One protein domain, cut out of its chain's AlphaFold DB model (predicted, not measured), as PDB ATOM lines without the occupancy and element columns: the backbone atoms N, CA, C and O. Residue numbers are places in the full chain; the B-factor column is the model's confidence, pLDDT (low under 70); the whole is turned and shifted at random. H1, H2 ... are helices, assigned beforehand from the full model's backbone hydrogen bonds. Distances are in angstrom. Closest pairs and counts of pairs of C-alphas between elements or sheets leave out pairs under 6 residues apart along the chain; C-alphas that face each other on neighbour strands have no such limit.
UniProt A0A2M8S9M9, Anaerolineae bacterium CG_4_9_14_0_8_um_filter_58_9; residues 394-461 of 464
ATOM      1  N   GLU A 394     -22.789  10.011   5.738       91.25
ATOM      2  CA  GLU A 394     -23.670  11.171   5.664       91.25
ATOM      3  C   GLU A 394     -24.833  11.115   6.669       91.25
ATOM      4  O   GLU A 394     -25.102  12.095   7.366       91.25
ATOM      5  N   ARG A 395     -25.505   9.963   6.822       89.06
ATOM      6  CA  ARG A 395     -26.571   9.798   7.830       89.06
ATOM      7  C   ARG A 395     -26.053   9.862   9.252       89.06
ATOM      8  O   ARG A 395     -26.734  10.403  10.125       89.06
ATOM      9  N   ILE A 396     -24.883   9.288   9.490       92.00
ATOM     10  CA  ILE A 396     -24.235   9.317  10.799       92.00
ATOM     11  C   ILE A 396     -23.855  10.759  11.137       92.00
ATOM     12  O   ILE A 396     -24.226  11.252  12.202       92.00
ATOM     13  N   ALA A 397     -23.237  11.468  10.193       92.75
ATOM     14  CA  ALA A 397     -22.897  12.877  10.307       92.75
ATOM     15  C   ALA A 397     -24.130  13.729  10.615       92.75
ATOM     16  O   ALA A 397     -24.125  14.498  11.571       92.75
ATOM     17  N   TYR A 398     -25.219  13.545   9.861       90.94
ATOM     18  CA  TYR A 398     -26.478  14.244  10.106       90.94
ATOM     19  C   TYR A 398     -27.028  13.972  11.507       90.94
ATOM     20  O   TYR A 398     -27.514  14.879  12.181       90.94
ATOM     21  N   LYS A 399     -26.938  12.728  11.985       90.25
ATOM     22  CA  LYS A 399     -27.399  12.361  13.326       90.25
ATOM     23  C   LYS A 399     -26.589  13.064  14.416       90.25
ATOM     24  O   LYS A 399     -27.184  13.619  15.335       90.25
ATOM     25  N   TYR A 400     -25.263  13.089  14.305       91.88
ATOM     26  CA  TYR A 400     -24.427  13.817  15.262       91.88
ATOM     27  C   TYR A 400     -24.598  15.334  15.146       91.88
ATOM     28  O   TYR A 400     -24.620  16.020  16.164       91.88
ATOM     29  N   LEU A 401     -24.806  15.858  13.937       91.25
ATOM     30  CA  LEU A 401     -25.064  17.277  13.710       91.25
ATOM     31  C   LEU A 401     -26.391  17.709  14.343       91.25
ATOM     32  O   LEU A 401     -26.412  18.640  15.142       91.25
ATOM     33  N   THR A 402     -27.484  17.008  14.046       88.38
ATOM     34  CA  THR A 402     -28.806  17.286  14.633       88.38
ATOM     35  C   THR A 402     -28.793  17.142  16.148       88.38
ATOM     36  O   THR A 402     -29.390  17.950  16.854       88.38
ATOM     37  N   TRP A 403     -28.069  16.153  16.671       87.06
ATOM     38  CA  TRP A 403     -27.898  16.008  18.108       87.06
ATOM     39  C   TRP A 403     -27.132  17.182  18.721       87.06
ATOM     40  O   TRP A 403     -27.577  17.738  19.723       87.06
ATOM     41  N   SER A 404     -26.052  17.635  18.081       89.50
ATOM     42  CA  SER A 404     -25.244  18.767  18.549       89.50
ATOM     43  C   SER A 404     -26.019  20.089  18.667       89.50
ATOM     44  O   SER A 404     -25.547  21.022  19.318       89.50
ATOM     45  N   TRP A 405     -27.206  20.196  18.055       88.12
ATOM     46  CA  TRP A 405     -28.097  21.353  18.191       88.12
ATOM     47  C   TRP A 405     -28.756  21.437  19.563       88.12
ATOM     48  O   TRP A 405     -29.009  22.542  20.033       88.12
ATOM     49  N   ALA A 406     -28.991  20.289  20.195       82.38
ATOM     50  CA  ALA A 406     -29.559  20.189  21.535       82.38
ATOM     51  C   ALA A 406     -28.498  20.264  22.647       82.38
ATOM     52  O   ALA A 406     -28.856  20.178  23.819       82.38
ATOM     53  N   LEU A 407     -27.217  20.385  22.278       84.69
ATOM     54  CA  LEU A 407     -26.092  20.447  23.206       84.69
ATOM     55  C   LEU A 407     -25.596  21.885  23.378       84.69
ATOM     56  O   LEU A 407     -25.513  22.649  22.403       84.69
ATOM     57  N   ASP A 408     -25.227  22.229  24.606       86.00
ATOM     58  CA  ASP A 408     -24.461  23.440  24.899       86.00
ATOM     59  C   ASP A 408     -22.975  23.276  24.504       86.00
ATOM     60  O   ASP A 408     -22.559  22.266  23.929       86.00
ATOM     61  N   GLU A 409     -22.181  24.324  24.706       86.81
ATOM     62  CA  GLU A 409     -20.767  24.337  24.323       86.81
ATOM     63  C   GLU A 409     -19.912  23.389  25.173       86.81
ATOM     64  O   GLU A 409     -19.075  22.668  24.624       86.81
ATOM     65  N   GLU A 410     -20.169  23.322  26.481       85.38
ATOM     66  CA  GLU A 410     -19.475  22.427  27.410       85.38
ATOM     67  C   GLU A 410     -19.721  20.958  27.035       85.38
ATOM     68  O   GLU A 410     -18.787  20.165  26.924       85.38
ATOM     69  N   GLN A 411     -20.970  20.600  26.729       83.56
ATOM     70  CA  GLN A 411     -21.369  19.260  26.293       83.56
ATOM     71  C   GLN A 411     -20.764  18.862  24.944       83.56
ATOM     72  O   GLN A 411     -20.552  17.674  24.688       83.56
ATOM     73  N   ARG A 412     -20.467  19.835  24.075       89.56
ATOM     74  CA  ARG A 412     -19.696  19.604  22.844       89.56
ATOM     75  C   ARG A 412     -18.184  19.615  23.081       89.56
ATOM     76  O   ARG A 412     -17.434  19.400  22.133       89.56
ATOM     77  N   GLY A 413     -17.719  19.865  24.302       86.88
ATOM     78  CA  GLY A 413     -16.303  19.986  24.634       86.88
ATOM     79  C   GLY A 413     -15.623  21.166  23.935       86.88
ATOM     80  O   GLY A 413     -14.488  21.027  23.486       86.88
ATOM     81  N   GLY A 414     -16.325  22.286  23.754       89.62
ATOM     82  CA  GLY A 414     -15.806  23.462  23.041       89.62
ATOM     83  C   GLY A 414     -15.796  23.325  21.513       89.62
ATOM     84  O   GLY A 414     -15.345  24.225  20.813       89.62
ATOM     85  N   MET A 415     -16.301  22.216  20.960       94.06
ATOM     86  CA  MET A 415     -16.413  22.048  19.512       94.06
ATOM     87  C   MET A 415     -17.640  22.776  18.953       94.06
ATOM     88  O   MET A 415     -18.741  22.759  19.523       94.06
ATOM     89  N   THR A 416     -17.487  23.332  17.753       94.94
ATOM     90  CA  THR A 416     -18.631  23.740  16.933       94.94
ATOM     91  C   THR A 416     -19.463  22.519  16.525       94.94
ATOM     92  O   THR A 416     -19.006  21.377  16.546       94.94
ATOM     93  N   ARG A 417     -20.711  22.737  16.106       94.56
ATOM     94  CA  ARG A 417     -21.618  21.661  15.660       94.56
ATOM     95  C   ARG A 417     -21.045  20.826  14.491       94.56
ATOM     96  O   ARG A 417     -21.101  19.598  14.575       94.56
ATOM     97  N   PRO A 418     -20.444  21.429  13.439       95.06
ATOM     98  CA  PRO A 418     -19.767  20.669  12.386       95.06
ATOM     99  C   PRO A 418     -18.542  19.887  12.875       95.06
ATOM    100  O   PRO A 418     -18.356  18.745  12.453       95.06
ATOM    101  N   GLN A 419     -17.734  20.466  13.773       95.50
ATOM    102  CA  GLN A 419     -16.582  19.782  14.378       95.50
ATOM    103  C   GLN A 419     -17.026  18.598  15.231       95.50
ATOM    104  O   GLN A 419     -16.461  17.519  15.117       95.50
ATOM    105  N   PHE A 420     -18.090  18.757  16.015       94.12
ATOM    106  CA  PHE A 420     -18.657  17.686  16.823       94.12
ATOM    107  C   PHE A 420     -19.118  16.505  15.959       94.12
ATOM    108  O   PHE A 420     -18.822  15.355  16.270       94.12
ATOM    109  N   ALA A 421     -19.806  16.766  14.843       94.62
ATOM    110  CA  ALA A 421     -20.196  15.705  13.917       94.62
ATOM    111  C   ALA A 421     -18.978  15.002  13.292       94.62
ATOM    112  O   ALA A 421     -18.937  13.771  13.264       94.62
ATOM    113  N   ARG A 422     -17.967  15.767  12.854       95.44
ATOM    114  CA  ARG A 422     -16.700  15.232  12.329       95.44
ATOM    115  C   ARG A 422     -15.948  14.391  13.363       95.44
ATOM    116  O   ARG A 422     -15.490  13.307  13.027       95.44
ATOM    117  N   TYR A 423     -15.868  14.849  14.609       94.25
ATOM    118  CA  TYR A 423     -15.200  14.156  15.711       94.25
ATOM    119  C   TYR A 423     -15.708  12.715  15.867       94.25
ATOM    120  O   TYR A 423     -14.919  11.774  15.936       94.25
ATOM    121  N   TYR A 424     -17.028  12.511  15.840       93.00
ATOM    122  CA  TYR A 424     -17.599  11.167  15.946       93.00
ATOM    123  C   TYR A 424     -17.380  10.297  14.705       93.00
ATOM    124  O   TYR A 424     -17.203   9.089  14.845       93.00
ATOM    125  N   LEU A 425     -17.359  10.886  13.506       94.06
ATOM    126  CA  LEU A 425     -16.987  10.166  12.284       94.06
ATOM    127  C   LEU A 425     -15.533   9.675  12.343       94.06
ATOM    128  O   LEU A 425     -15.270   8.499  12.097       94.06
ATOM    129  N   MET A 426     -14.613  10.545  12.771       94.19
ATOM    130  CA  MET A 426     -13.195  10.211  12.923       94.19
ATOM    131  C   MET A 426     -12.980   9.084  13.936       94.19
ATOM    132  O   MET A 426     -12.210   8.161  13.665       94.19
ATOM    133  N   ARG A 427     -13.705   9.111  15.066       92.12
ATOM    134  CA  ARG A 427     -13.687   8.030  16.069       92.12
ATOM    135  C   ARG A 427     -14.209   6.696  15.541       92.12
ATOM    136  O   ARG A 427     -13.815   5.658  16.058       92.12
ATOM    137  N   LEU A 428     -15.101   6.719  14.553       91.31
ATOM    138  CA  LEU A 428     -15.627   5.519  13.901       91.31
ATOM    139  C   LEU A 428     -14.740   5.008  12.760       91.31
ATOM    140  O   LEU A 428     -15.031   3.942  12.229       91.31
ATOM    141  N   GLY A 429     -13.695   5.734  12.355       91.38
ATOM    142  CA  GLY A 429     -12.888   5.291  11.219       91.38
ATOM    143  C   GLY A 429     -13.479   5.622   9.848       91.38
ATOM    144  O   GLY A 429     -13.092   4.978   8.880       91.38
ATOM    145  N   ILE A 430     -14.455   6.537   9.747       91.44
ATOM    146  CA  ILE A 430     -15.264   6.703   8.528       91.44
ATOM    147  C   ILE A 430     -15.406   8.160   8.086       91.44
ATOM    148  O   ILE A 430     -15.435   9.075   8.904       91.44
ATOM    149  N   GLY A 431     -15.651   8.356   6.788       89.62
ATOM    150  CA  GLY A 431     -16.175   9.603   6.236       89.62
ATOM    151  C   GLY A 431     -15.188  10.762   6.194       89.62
ATOM    152  O   GLY A 431     -15.643  11.903   6.135       89.62
ATOM    153  N   ASP A 432     -13.881  10.509   6.225       89.81
ATOM    154  CA  ASP A 432     -12.821  11.529   6.197       89.81
ATOM    155  C   ASP A 432     -12.972  12.471   4.982       89.81
ATOM    156  O   ASP A 432     -12.855  13.690   5.100       89.81
ATOM    157  N   GLU A 433     -13.417  11.932   3.848       91.44
ATOM    158  CA  GLU A 433     -13.706  12.639   2.599       91.44
ATOM    159  C   GLU A 433     -15.029  13.439   2.585       91.44
ATOM    160  O   GLU A 433     -15.258  14.262   1.693       91.44
ATOM    161  N   LEU A 434     -15.923  13.229   3.560       92.69
ATOM    162  CA  LEU A 434     -17.270  13.806   3.564       92.69
ATOM    163  C   LEU A 434     -17.249  15.304   3.902       92.69
ATOM    164  O   LEU A 434     -17.225  15.687   5.064       92.69
ATOM    165  N   LYS A 435     -17.325  16.186   2.904       91.81
ATOM    166  CA  LYS A 435     -17.254  17.650   3.125       91.81
ATOM    167  C   LYS A 435     -18.577  18.296   3.551       91.81
ATOM    168  O   LYS A 435     -18.581  19.374   4.150       91.81
ATOM    169  N   ARG A 436     -19.713  17.691   3.199       91.69
ATOM    170  CA  ARG A 436     -21.059  18.236   3.440       91.69
ATOM    171  C   ARG A 436     -22.057  17.119   3.728       91.69
ATOM    172  O   ARG A 436     -21.859  15.992   3.295       91.69
ATOM    173  N   VAL A 437     -23.139  17.462   4.420       88.94
ATOM    174  CA  VAL A 437     -24.319  16.614   4.619       88.94
ATOM    175  C   VAL A 437     -25.461  17.181   3.782       88.94
ATOM    176  O   VAL A 437     -25.933  18.277   4.072       88.94
ATOM    177  N   ALA A 438     -25.905  16.446   2.768       85.31
ATOM    178  CA  ALA A 438     -26.889  16.843   1.761       85.31
ATOM    179  C   ALA A 438     -28.150  15.949   1.763       85.31
ATOM    180  O   ALA A 438     -28.846  15.842   0.755       85.31
ATOM    181  N   LEU A 439     -28.499  15.344   2.909       79.44
ATOM    182  CA  LEU A 439     -29.740  14.560   3.061       79.44
ATOM    183  C   LEU A 439     -31.012  15.360   2.761       79.44
ATOM    184  O   LEU A 439     -32.018  14.775   2.362       79.44
ATOM    185  N   ASN A 440     -30.974  16.674   2.988       73.19
ATOM    186  CA  ASN A 440     -31.937  17.603   2.423       73.19
ATOM    187  C   ASN A 440     -31.226  18.404   1.317       73.19
ATOM    188  O   ASN A 440     -30.366  19.226   1.654       73.19
ATOM    189  N   PRO A 441     -31.565  18.190   0.031       72.12
ATOM    190  CA  PRO A 441     -30.944  18.903  -1.084       72.12
ATOM    191  C   PRO A 441     -31.083  20.427  -0.992       72.12
ATOM    192  O   PRO A 441     -30.224  21.144  -1.496       72.12
ATOM    193  N   GLU A 442     -32.131  20.924  -0.328       74.31
ATOM    194  CA  GLU A 442     -32.390  22.361  -0.169       74.31
ATOM    195  C   GLU A 442     -31.449  23.025   0.847       74.31
ATOM    196  O   GLU A 442     -31.164  24.216   0.740       74.31
ATOM    197  N   PHE A 443     -30.936  22.267   1.824       76.19
ATOM    198  CA  PHE A 443     -30.140  22.807   2.931       76.19
ATOM    199  C   PHE A 443     -28.925  21.918   3.234       76.19
ATOM    200  O   PHE A 443     -28.901  21.224   4.256       76.19
ATOM    201  N   PRO A 444     -27.896  21.915   2.366       84.81
ATOM    202  CA  PRO A 444     -26.673  21.175   2.630       84.81
ATOM    203  C   PRO A 444     -25.875  21.828   3.768       84.81
ATOM    204  O   PRO A 444     -25.555  23.016   3.729       84.81
ATOM    205  N   TYR A 445     -25.487  21.038   4.768       87.88
ATOM    206  CA  TYR A 445     -24.675  21.509   5.892       87.88
ATOM    207  C   TYR A 445     -23.192  21.238   5.643       87.88
ATOM    208  O   TYR A 445     -22.809  20.111   5.330       87.88
ATOM    209  N   ARG A 446     -22.331  22.248   5.822       92.81
ATOM    210  CA  ARG A 446     -20.870  22.055   5.823       92.81
ATOM    211  C   ARG A 446     -20.456  21.208   7.030       92.81
ATOM    212  O   ARG A 446     -20.880  21.485   8.151       92.81
ATOM    213  N   LEU A 447     -19.593  20.222   6.798       93.88
ATOM    214  CA  LEU A 447     -18.847  19.535   7.851       93.88
ATOM    215  C   LEU A 447     -17.469  20.174   8.017       93.88
ATOM    216  O   LEU A 447     -16.897  20.681   7.050       93.88
ATOM    217  N   ALA A 448     -16.946  20.134   9.242       94.44
ATOM    218  CA  ALA A 448     -15.557  20.499   9.491       94.44
ATOM    219  C   ALA A 448     -14.620  19.514   8.775       94.44
ATOM    220  O   ALA A 448     -15.002  18.360   8.546       94.44
ATOM    221  N   SER A 449     -13.418  19.949   8.414       94.31
ATOM    222  CA  SER A 449     -12.360  19.073   7.914       94.31
ATOM    223  C   SER A 449     -11.739  18.251   9.049       94.31
ATOM    224  O   SER A 449     -12.028  18.476  10.229       94.31
ATOM    225  N   VAL A 450     -10.917  17.262   8.697       93.81
ATOM    226  CA  VAL A 450     -10.172  16.457   9.676       93.81
ATOM    227  C   VAL A 450      -9.186  17.345  10.441       93.81
ATOM    228  O   VAL A 450      -9.119  17.282  11.666       93.81
ATOM    229  N   GLU A 451      -8.507  18.253   9.743       93.75
ATOM    230  CA  GLU A 451      -7.535  19.195  10.308       93.75
ATOM    231  C   GLU A 451      -8.196  20.166  11.298       93.75
ATOM    232  O   GLU A 451      -7.668  20.396  12.385       93.75
ATOM    233  N   GLU A 452      -9.393  20.677  10.967       94.31
ATOM    234  CA  GLU A 452     -10.179  21.557  11.849       94.31
ATOM    235  C   GLU A 452     -10.545  20.883  13.184       94.31
ATOM    236  O   GLU A 452     -10.763  21.581  14.176       94.31
ATOM    237  N   VAL A 453     -10.650  19.549  13.220       94.56
ATOM    238  CA  VAL A 453     -10.903  18.791  14.457       94.56
ATOM    239  C   VAL A 453      -9.605  18.408  15.156       94.56
ATOM    240  O   VAL A 453      -9.530  18.580  16.370       94.56
ATOM    241  N   LEU A 454      -8.575  17.959  14.431       94.25
ATOM    242  CA  LEU A 454      -7.268  17.620  15.012       94.25
ATOM    243  C   LEU A 454      -6.618  18.807  15.732       94.25
ATOM    244  O   LEU A 454      -5.983  18.610  16.763       94.25
ATOM    245  N   ALA A 455      -6.846  20.037  15.261       93.38
ATOM    246  CA  ALA A 455      -6.381  21.250  15.938       93.38
ATOM    247  C   ALA A 455      -6.923  21.401  17.378       93.38
ATOM    248  O   ALA A 455      -6.292  22.044  18.210       93.38
ATOM    249  N   ILE A 456      -8.090  20.818  17.674       92.62
ATOM    250  CA  ILE A 456      -8.770  20.893  18.981       92.62
ATOM    251  C   ILE A 456      -8.702  19.550  19.734       92.62
ATOM    252  O   ILE A 456      -8.873  19.501  20.956       92.62
ATOM    253  N   ARG A 457      -8.505  18.451  19.001       91.75
ATOM    254  CA  ARG A 457      -8.503  17.064  19.481       91.75
ATOM    255  C   ARG A 457      -7.318  16.291  18.883       91.75
ATOM    256  O   ARG A 457      -7.532  15.396  18.057       91.75
ATOM    257  N   PRO A 458      -6.071  16.648  19.242       90.00
ATOM    258  CA  PRO A 458      -4.878  16.013  18.689       90.00
ATOM    259  C   PRO A 458      -4.763  14.529  19.065       90.00
ATOM    260  O   PRO A 458      -4.099  13.774  18.368       90.00
ATOM    261  N   GLU A 459      -5.450  14.065  20.110       89.06
ATOM    262  CA  GLU A 459      -5.490  12.656  20.513       89.06
ATOM    263  C   GLU A 459      -6.169  11.727  19.489       89.06
ATOM    264  O   GLU A 459      -6.064  10.509  19.601       89.06
ATOM    265  N   LEU A 460      -6.877  12.280  18.496       85.88
ATOM    266  CA  LEU A 460      -7.470  11.507  17.402       85.88
ATOM    267  C   LEU A 460      -6.497  11.218  16.253       85.88
ATOM    268  O   LEU A 460      -6.891  10.564  15.284       85.88
ATOM    269  N   LEU A 461      -5.261  11.714  16.330       83.75
ATOM    270  CA  LEU A 461      -4.234  11.435  15.337       83.75
ATOM    271  C   LEU A 461      -3.923   9.934  15.391       83.75
ATOM    272  O   LEU A 461      -3.397   9.427  16.382       83.75
TER     273      LEU A 461
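Overview. This is residues 394 to 461 of the 464 residues of a protein of Anaerolineae bacterium CG_4_9_14_0_8_um_filter_58_9 (UniProt A0A2M8S9M9). With little regular structure, this is a small core of two helices, H1 crossing H2 steeply, with short H3 on H2 away from H1 and two long loops linking them. The later loop, residues 428 to 449, folds back on itself in a short antiparallel pairing, 436 to 437 with 445 to 446. The printed part has 68 residues, 27 of them in three named helices, H1, H2, H3, with no named strand: all helix. It is compact, radius of gyration of the C-alphas 11.2 A, spanning 34 by 26 by 17 A.

Arrangement. H2, residues 417 to 427, touches H1, residues 394 to 404, closest at the C-alphas of Ala 421 and Tyr 400, 4.8 A. They run opposite ways at a steep tilt of 53 degrees. H2 touches H3, residues 450 to 454, closest at the C-alphas of Gln 419 and Val 453, 5.8 A. H1 and H3 are apart. In H1, H2 and H3 every O i to N i+4 pair is within hydrogen-bond range.

Along the chain. H2 measures 15.8 A, H1 15.0 A from C-alpha 394 at (-23.670, 11.171, 5.664), and H3 6.2 A to C-alpha 454 at (-7.268, 17.620, 15.012).

Size, cuts and confidence. The farthest C-alphas, Glu 442 and Glu 459, are 35.3 A apart. Both links are long. The printed part has no cut, and no printed residue is under 70 in pLDDT.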